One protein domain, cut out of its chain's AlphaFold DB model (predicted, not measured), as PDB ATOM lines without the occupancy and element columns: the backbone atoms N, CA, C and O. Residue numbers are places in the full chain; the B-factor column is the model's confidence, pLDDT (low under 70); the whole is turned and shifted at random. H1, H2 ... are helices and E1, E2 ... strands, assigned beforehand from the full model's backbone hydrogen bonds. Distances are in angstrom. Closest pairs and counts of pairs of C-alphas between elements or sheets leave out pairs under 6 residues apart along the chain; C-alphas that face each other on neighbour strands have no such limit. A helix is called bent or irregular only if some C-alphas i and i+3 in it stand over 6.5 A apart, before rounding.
ATOM      1  N   LYS A  17      28.428 -61.106 -42.540       98.31
ATOM      2  CA  LYS A  17      27.510 -60.254 -43.297       98.31
ATOM      3  C   LYS A  17      28.193 -58.939 -43.658       98.31
ATOM      4  O   LYS A  17      28.940 -58.381 -42.861       98.31
ATOM      5  N   VAL A  18      27.881 -58.446 -44.852       98.50
ATOM      6  CA  VAL A  18      28.237 -57.104 -45.313       98.50
ATOM      7  C   VAL A  18      26.964 -56.415 -45.767       98.50
ATOM      8  O   VAL A  18      26.153 -57.011 -46.481       98.50
ATOM      9  N   GLU A  19      26.791 -55.167 -45.367       98.06
ATOM     10  CA  GLU A  19      25.724 -54.310 -45.869       98.06
ATOM     11  C   GLU A  19      26.213 -52.875 -46.040       98.06
ATOM     12  O   GLU A  19      27.363 -52.549 -45.751       98.06
ATOM     13  N   THR A  20      25.339 -52.013 -46.544       98.44
ATOM     14  CA  THR A  20      25.620 -50.587 -46.687       98.44
ATOM     15  C   THR A  20      24.567 -49.772 -45.967       98.44
ATOM     16  O   THR A  20      23.380 -50.087 -46.072       98.44
ATOM     17  N   SER A  21      24.983 -48.689 -45.321       98.31
ATOM     18  CA  SER A  21      24.071 -47.717 -44.720       98.31
ATOM     19  C   SER A  21      24.569 -46.302 -44.961       98.31
ATOM     20  O   SER A  21      25.767 -46.065 -45.089       98.31
ATOM     21  N   VAL A  22      23.650 -45.347 -45.016       98.50
ATOM     22  CA  VAL A  22      24.012 -43.932 -44.938       98.50
ATOM     23  C   VAL A  22      24.458 -43.636 -43.506       98.50
ATOM     24  O   VAL A  22      23.792 -44.069 -42.569       98.50
ATOM     25  N   PHE A  23      25.539 -42.874 -43.312       98.56
ATOM     26  CA  PHE A  23      26.101 -42.577 -41.984       98.56
ATOM     27  C   PHE A  23      25.038 -42.134 -40.961       98.56
ATOM     28  O   PHE A  23      24.961 -42.659 -39.851       98.56
ATOM     29  N   ASN A  24      24.150 -41.211 -41.340       97.69
ATOM     30  CA  ASN A  24      23.083 -40.735 -40.455       97.69
ATOM     31  C   ASN A  24      21.989 -41.764 -40.132       97.69
ATOM     32  O   ASN A  24      21.233 -41.546 -39.179       97.69
ATOM     33  N   GLN A  25      21.895 -42.840 -40.913       98.25
ATOM     34  CA  GLN A  25      20.912 -43.919 -40.783       98.25
ATOM     35  C   GLN A  25      21.478 -45.168 -40.096       98.25
ATOM     36  O   GLN A  25      20.764 -46.162 -39.965       98.25
ATOM     37  N   VAL A  26      22.735 -45.137 -39.645       98.00
ATOM     38  CA  VAL A  26      23.287 -46.199 -38.798       98.00
ATOM     39  C   VAL A  26      22.429 -46.355 -37.542       98.00
ATOM     40  O   VAL A  26      22.074 -45.370 -36.885       98.00
ATOM     41  N   SER A  27      22.048 -47.601 -37.253       97.44
ATOM     42  CA  SER A  27      21.188 -47.938 -36.124       97.44
ATOM     43  C   SER A  27      21.964 -47.925 -34.808       97.44
ATOM     44  O   SER A  27      23.167 -48.167 -34.764       97.44
ATOM     45  N   GLU A  28      21.250 -47.687 -33.709       97.50
ATOM     46  CA  GLU A  28      21.807 -47.826 -32.359       97.50
ATOM     47  C   GLU A  28      22.280 -49.260 -32.084       97.50
ATOM     48  O   GLU A  28      23.306 -49.459 -31.444       97.50
ATOM     49  N   GLU A  29      21.586 -50.258 -32.641       97.50
ATOM     50  CA  GLU A  29      21.997 -51.664 -32.578       97.50
ATOM     51  C   GLU A  29      23.382 -51.876 -33.204       97.50
ATOM     52  O   GLU A  29      24.229 -52.531 -32.604       97.50
ATOM     53  N   PHE A  30      23.646 -51.291 -34.377       97.81
ATOM     54  CA  PHE A  30      24.954 -51.409 -35.018       97.81
ATOM     55  C   PHE A  30      26.046 -50.680 -34.227       97.81
ATOM     56  O   PHE A  30      27.095 -51.260 -33.965       97.81
ATOM     57  N   ALA A  31      25.771 -49.452 -33.772       97.19
ATOM     58  CA  ALA A  31      26.696 -48.702 -32.920       97.19
ATOM     59  C   ALA A  31      27.046 -49.469 -31.627       97.19
ATOM     60  O   ALA A  31      28.199 -49.484 -31.203       97.19
ATOM     61  N   THR A  32      26.065 -50.162 -31.040       97.44
ATOM     62  CA  THR A  32      26.273 -51.024 -29.867       97.44
ATOM     63  C   THR A  32      27.162 -52.227 -30.201       97.44
ATOM     64  O   THR A  32      28.026 -52.586 -29.403       97.44
ATOM     65  N   LEU A  33      26.986 -52.850 -31.375       96.94
ATOM     66  CA  LEU A  33      27.773 -54.017 -31.801       96.94
ATOM     67  C   LEU A  33      29.255 -53.694 -32.024       96.94
ATOM     68  O   LEU A  33      30.094 -54.554 -31.763       96.94
ATOM     69  N   GLU A  34      29.584 -52.481 -32.470       96.62
ATOM     70  CA  GLU A  34      30.984 -52.040 -32.557       96.62
ATOM     71  C   GLU A  34      31.659 -51.943 -31.180       96.62
ATOM     72  O   GLU A  34      32.866 -52.149 -31.065       96.62
ATOM     73  N   GLY A  35      30.886 -51.700 -30.117       95.06
ATOM     74  CA  GLY A  35      31.354 -51.845 -28.737       95.06
ATOM     75  C   GLY A  35      32.311 -50.751 -28.249       95.06
ATOM     76  O   GLY A  35      32.908 -50.904 -27.181       95.06
ATOM     77  N   GLU A  36      32.474 -49.661 -29.000       92.38
ATOM     78  CA  GLU A  36      33.361 -48.552 -28.643       92.38
ATOM     79  C   GLU A  36      32.727 -47.573 -27.640       92.38
ATOM     80  O   GLU A  36      31.507 -47.420 -27.554       92.38
ATOM     81  N   GLY A  37      33.571 -46.864 -26.881       95.31
ATOM     82  CA  GLY A  37      33.133 -45.805 -25.971       95.31
ATOM     83  C   GLY A  37      32.131 -46.278 -24.913       95.31
ATOM     84  O   GLY A  37      32.384 -47.237 -24.186       95.31
ATOM     85  N   ASP A  38      31.006 -45.568 -24.809       96.62
ATOM     86  CA  ASP A  38      29.871 -45.916 -23.943       96.62
ATOM     87  C   ASP A  38      28.776 -46.722 -24.669       96.62
ATOM     88  O   ASP A  38      27.695 -46.923 -24.115       96.62
ATOM     89  N   GLN A  39      29.066 -47.193 -25.890       94.00
ATOM     90  CA  GLN A  39      28.165 -47.946 -26.772       94.00
ATOM     91  C   GLN A  39      26.914 -47.171 -27.224       94.00
ATOM     92  O   GLN A  39      26.004 -47.756 -27.810       94.00
ATOM     93  N   SER A  40      26.855 -45.854 -26.997       97.06
ATOM     94  CA  SER A  40      25.747 -45.024 -27.472       97.06
ATOM     95  C   SER A  40      25.905 -44.635 -28.944       97.06
ATOM     96  O   SER A  40      27.007 -44.376 -29.441       97.06
ATOM     97  N   LEU A  41      24.774 -44.491 -29.648       97.50
ATOM     98  CA  LEU A  41      24.758 -43.965 -31.018       97.50
ATOM     99  C   LEU A  41      25.335 -42.541 -31.102       97.50
ATOM    100  O   LEU A  41      25.918 -42.167 -32.119       97.50
ATOM    101  N   GLU A  42      25.170 -41.732 -30.052       97.94
ATOM    102  CA  GLU A  42      25.708 -40.371 -30.001       97.94
ATOM    103  C   GLU A  42      27.238 -40.374 -29.966       97.94
ATOM    104  O   GLU A  42      27.872 -39.681 -30.770       97.94
ATOM    105  N   TRP A  43      27.837 -41.180 -29.084       98.00
ATOM    106  CA  TRP A  43      29.288 -41.326 -29.027       98.00
ATOM    107  C   TRP A  43      29.830 -41.853 -30.355       98.00
ATOM    108  O   TRP A  43      30.743 -41.249 -30.925       98.00
ATOM    109  N   TRP A  44      29.200 -42.907 -30.890       98.44
ATOM    110  CA  TRP A  44      29.574 -43.507 -32.168       98.44
ATOM    111  C   TRP A  44      29.584 -42.469 -33.296       98.44
ATOM    112  O   TRP A  44      30.590 -42.334 -33.998       98.44
ATOM    113  N   LYS A  45      28.517 -41.662 -33.421       98.00
ATOM    114  CA  LYS A  45      28.421 -40.610 -34.447       98.00
ATOM    115  C   LYS A  45      29.524 -39.566 -34.300       98.00
ATOM    116  O   LYS A  45      30.114 -39.162 -35.300       98.00
ATOM    117  N   ASN A  46      29.819 -39.128 -33.079       98.00
ATOM    118  CA  ASN A  46      30.849 -38.119 -32.843       98.00
ATOM    119  C   ASN A  46      32.254 -38.645 -33.176       98.00
ATOM    120  O   ASN A  46      33.010 -37.972 -33.881       98.00
ATOM    121  N   ALA A  47      32.594 -39.849 -32.709       98.12
ATOM    122  CA  ALA A  47      33.890 -40.474 -32.967       98.12
ATOM    123  C   ALA A  47      34.109 -40.715 -34.468       98.12
ATOM    124  O   ALA A  47      35.105 -40.253 -35.038       98.12
ATOM    125  N   HIS A  48      33.134 -41.337 -35.132       98.31
ATOM    126  CA  HIS A  48      33.240 -41.691 -36.544       98.31
ATOM    127  C   HIS A  48      33.198 -40.476 -37.470       98.31
ATOM    128  O   HIS A  48      33.941 -40.430 -38.449       98.31
ATOM    129  N   MET A  49      32.401 -39.448 -37.159       98.12
ATOM    130  CA  MET A  49      32.403 -38.207 -37.942       98.12
ATOM    131  C   MET A  49      33.780 -37.533 -37.919       98.12
ATOM    132  O   MET A  49      34.255 -37.084 -38.962       98.12
ATOM    133  N   ASN A  50      34.434 -37.484 -36.754       98.06
ATOM    134  CA  ASN A  50      35.778 -36.918 -36.630       98.06
ATOM    135  C   ASN A  50      36.810 -37.741 -37.411       98.06
ATOM    136  O   ASN A  50      37.615 -37.171 -38.151       98.06
ATOM    137  N   PHE A  51      36.761 -39.070 -37.285       98.12
ATOM    138  CA  PHE A  51      37.659 -39.977 -37.996       98.12
ATOM    139  C   PHE A  51      37.513 -39.857 -39.520       98.12
ATOM    140  O   PHE A  51      38.488 -39.564 -40.219       98.12
ATOM    141  N   PHE A  52      36.294 -40.028 -40.040       98.12
ATOM    142  CA  PHE A  52      36.065 -40.050 -41.480       98.12
ATOM    143  C   PHE A  52      36.299 -38.691 -42.134       98.12
ATOM    144  O   PHE A  52      36.874 -38.651 -43.219       98.12
ATOM    145  N   LYS A  53      35.927 -37.576 -41.486       97.75
ATOM    146  CA  LYS A  53      36.248 -36.239 -42.017       97.75
ATOM    147  C   LYS A  53      37.748 -36.004 -42.101       97.75
ATOM    148  O   LYS A  53      38.216 -35.556 -43.143       97.75
ATOM    149  N   GLY A  54      38.494 -36.341 -41.045       97.75
ATOM    150  CA  GLY A  54      39.947 -36.170 -41.037       97.75
ATOM    151  C   GLY A  54      40.634 -36.992 -42.128       97.75
ATOM    152  O   GLY A  54      41.518 -36.491 -42.822       97.75
ATOM    153  N   TYR A  55      40.197 -38.239 -42.329       97.12
ATOM    154  CA  TYR A  55      40.742 -39.083 -43.390       97.12
ATOM    155  C   TYR A  55      40.337 -38.606 -44.790       97.12
ATOM    156  O   TYR A  55      41.187 -38.535 -45.677       97.12
ATOM    157  N   ALA A  56      39.065 -38.246 -44.994       97.69
ATOM    158  CA  ALA A  56      38.568 -37.756 -46.276       97.69
ATOM    159  C   ALA A  56      39.313 -36.490 -46.719       97.69
ATOM    160  O   ALA A  56      39.806 -36.443 -47.845       97.69
ATOM    161  N   GLU A  57      39.492 -35.520 -45.820       96.88
ATOM    162  CA  GLU A  57      40.250 -34.297 -46.102       96.88
ATOM    163  C   GLU A  57      41.702 -34.612 -46.501       96.88
ATOM    164  O   GLU A  57      42.209 -34.067 -47.484       96.88
ATOM    165  N   HIS A  58      42.349 -35.556 -45.808       97.12
ATOM    166  CA  HIS A  58      43.719 -35.978 -46.114       97.12
ATOM    167  C   HIS A  58      43.881 -36.546 -47.534       97.12
ATOM    168  O   HIS A  58      44.929 -36.358 -48.154       97.12
ATOM    169  N   ILE A  59      42.854 -37.216 -48.062       97.25
ATOM    170  CA  ILE A  59      42.865 -37.791 -49.417       97.25
ATOM    171  C   ILE A  59      42.194 -36.890 -50.468       97.25
ATOM    172  O   ILE A  59      42.047 -37.306 -51.618       97.25
ATOM    173  N   GLY A  60      41.790 -35.667 -50.103       97.19
ATOM    174  CA  GLY A  60      41.114 -34.728 -51.008       97.19
ATOM    175  C   GLY A  60      39.668 -35.107 -51.351       97.19
ATOM    176  O   GLY A  60      39.170 -34.727 -52.410       97.19
ATOM    177  N   ALA A  61      39.011 -35.868 -50.479       97.12
ATOM    178  CA  ALA A  61      37.602 -36.238 -50.561       97.12
ATOM    179  C   ALA A  61      36.765 -35.486 -49.511       97.12
ATOM    180  O   ALA A  61      37.291 -34.803 -48.633       97.12
ATOM    181  N   GLU A  62      35.443 -35.640 -49.581       97.44
ATOM    182  CA  GLU A  62      34.510 -35.114 -48.582       97.44
ATOM    183  C   GLU A  62      33.775 -36.271 -47.901       97.44
ATOM    184  O   GLU A  62      33.326 -37.204 -48.566       97.44
ATOM    185  N   PHE A  63      33.636 -36.189 -46.576       98.38
ATOM    186  CA  PHE A  63      32.758 -37.067 -45.813       98.38
ATOM    187  C   PHE A  63      31.638 -36.252 -45.174       98.38
ATOM    188  O   PHE A  63      31.871 -35.306 -44.412       98.38
ATOM    189  N   THR A  64      30.410 -36.640 -45.484       98.19
ATOM    190  CA  THR A  64      29.183 -35.968 -45.058       98.19
ATOM    191  C   THR A  64      28.282 -36.936 -44.296       98.19
ATOM    192  O   THR A  64      28.435 -38.152 -44.411       98.19
ATOM    193  N   PRO A  65      27.282 -36.434 -43.556       98.12
ATOM    194  CA  PRO A  65      26.306 -37.301 -42.902       98.12
ATOM    195  C   PRO A  65      25.483 -38.188 -43.861       98.12
ATOM    196  O   PRO A  65      24.877 -39.160 -43.412       98.12
ATOM    197  N   ASP A  66      25.489 -37.879 -45.163       98.19
ATOM    198  CA  ASP A  66      24.821 -38.649 -46.220       98.19
ATOM    199  C   ASP A  66      25.759 -39.649 -46.925       98.19
ATOM    200  O   ASP A  66      25.357 -40.351 -47.854       98.19
ATOM    201  N   SER A  67      27.024 -39.722 -46.499       98.38
ATOM    202  CA  SER A  67      28.005 -40.647 -47.065       98.38
ATOM    203  C   SER A  67      27.641 -42.100 -46.763       98.38
ATOM    204  O   SER A  67      27.120 -42.424 -45.693       98.38
ATOM    205  N   ILE A  68      27.922 -42.983 -47.723       98.38
ATOM    206  CA  ILE A  68      27.657 -44.417 -47.605       98.38
ATOM    207  C   ILE A  68      28.798 -45.073 -46.835       98.38
ATOM    208  O   ILE A  68      29.969 -44.922 -47.184       98.38
ATOM    209  N   LEU A  69      28.435 -45.843 -45.820       98.62
ATOM    210  CA  LEU A  69      29.310 -46.749 -45.102       98.62
ATOM    211  C   LEU A  69      29.118 -48.178 -45.588       98.62
ATOM    212  O   LEU A  69      28.011 -48.582 -45.950       98.62
ATOM    213  N   VAL A  70      30.201 -48.947 -45.526       98.56
ATOM    214  CA  VAL A  70      30.163 -50.407 -45.577       98.56
ATOM    215  C   VAL A  70      30.164 -50.898 -44.135       98.56
ATOM    216  O   VAL A  70      31.078 -50.578 -43.380       98.56
ATOM    217  N   LEU A  71      29.123 -51.629 -43.754       98.56
ATOM    218  CA  LEU A  71      28.961 -52.188 -42.419       98.56
ATOM    219  C   LEU A  71      29.336 -53.671 -42.468       98.56
ATOM    220  O   LEU A  71      28.722 -54.450 -43.206       98.56
ATOM    221  N   GLU A  72      30.343 -54.063 -41.692       98.56
ATOM    222  CA  GLU A  72      30.834 -55.438 -41.630       98.56
ATOM    223  C   GLU A  72      30.473 -56.070 -40.289       98.56
ATOM    224  O   GLU A  72      30.838 -55.573 -39.228       98.56
ATOM    225  N   TYR A  73      29.790 -57.208 -40.344       98.38
ATOM    226  CA  TYR A  73      29.499 -58.026 -39.174       98.38
ATOM    227  C   TYR A  73      30.414 -59.232 -39.204       98.38
ATOM    228  O   TYR A  73      30.463 -59.960 -40.202       98.38
ATOM    229  N   PHE A  74      31.120 -59.471 -38.109       97.81
ATOM    230  CA  PHE A  74      32.099 -60.539 -38.036       97.81
ATOM    231  C   PHE A  74      32.072 -61.244 -36.689       97.81
ATOM    232  O   PHE A  74      31.670 -60.688 -35.670       97.81
ATOM    233  N   ASN A  75      32.577 -62.472 -36.687       97.19
ATOM    234  CA  ASN A  75      32.833 -63.233 -35.476       97.19
ATOM    235  C   ASN A  75      34.307 -63.632 -35.402       97.19
ATOM    236  O   ASN A  75      34.934 -63.987 -36.406       97.19
ATOM    237  N   LYS A  76      34.864 -63.611 -34.190       96.69
ATOM    238  CA  LYS A  76      36.174 -64.203 -33.900       96.69
ATOM    239  C   LYS A  76      36.088 -65.715 -34.116       96.69
ATOM    240  O   LYS A  76      35.263 -66.383 -33.505       96.69
ATOM    241  N   VAL A  77      36.973 -66.257 -34.946       97.50
ATOM    242  CA  VAL A  77      37.088 -67.703 -35.214       97.50
ATOM    243  C   VAL A  77      38.391 -68.303 -34.683       97.50
ATOM    244  O   VAL A  77      38.538 -69.521 -34.664       97.50
ATOM    245  N   PHE A  78      39.342 -67.467 -34.252       97.12
ATOM    246  CA  PHE A  78      40.574 -67.904 -33.595       97.12
ATOM    247  C   PHE A  78      41.166 -66.788 -32.705       97.12
ATOM    248  O   PHE A  78      41.138 -65.636 -33.141       97.12
TER     249      PHE A  78
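This is residues 17 to 78 of the 84 residues of the protein "ASCH domain-containing protein" of Vibrio sp. JCM 19236 (UniProt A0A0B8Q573). A two-stranded antiparallel ribbon, E1 beside E2, stands next to two helices that make a V, the short H1 and the long H2, which meet where both begin. H2 reaches away toward one end of the elongated outline, residues 59 to 67 lead back to the ribbon, and E2 runs past the beginning of E1 toward the opposite end, with residues 74 to 78 beyond the paired part. The printed part has 62 residues, with two named helices and two named strands in the order E1, H1, H2, E2, and its class is mixed, helices and strands. It is only just compact, close to loose, with a radius of gyration of the C-alphas of 12.4 A, and the C-alphas span 37 by 23 by 21 A.

E1 is residues 17 to 22, 16.8 A from first to last C-alpha, and begins at C-alpha 17 at (27.510, -60.254, -43.297). H1 follows as residues 28 to 34, 10.1 A long. H2, residues 41 to 58, is the longest helix at 25.5 A, from C-alpha 41 at (24.758, -43.965, -31.018). E2, residues 68 to 78, is the longest strand at 30.2 A and ends at C-alpha 78 at (40.574, -67.904, -33.595). Neither helix is bent.

E1 and E2 are antiparallel neighbours, with 153 degrees between their directions. The C-alphas of Val 22 and Ile 68 face each other at 4.5 A, and those of Lys 17 and Tyr 73 at 5.1 A. Across this pair, N 71 and O 19 are 2.8 A apart and N 73 and O 17 are 2.9 A apart, both within hydrogen-bond range. H1 and E2 are near each other, with 6 pairs of C-alphas within 10 A but no pair within 8 A. H1 and H2 touch, H2 with residues 41 to 44 alone, and the closest C-alphas are those of Glu 28 and Leu 41, 5.0 A apart. Their lines stand at a steep tilt of 63 degrees, and they run the same way. E1 and H2 are apart. In H1 and H2 every O i to N i+4 pair is within hydrogen-bond range.

The two C-alphas farthest apart are those of Gly 60 and Phe 78, 37.5 A. The first and last printed C-alphas, those of Lys 17 and Phe 78, are 18.0 A apart. The link from E1 to H1 is tight, those from H1 to H2 and from H2 to E2 are short, and no link is long. The printed part has no cut. The mean pLDDT of the printed part of this model is 97.6, and no printed residue is under 70.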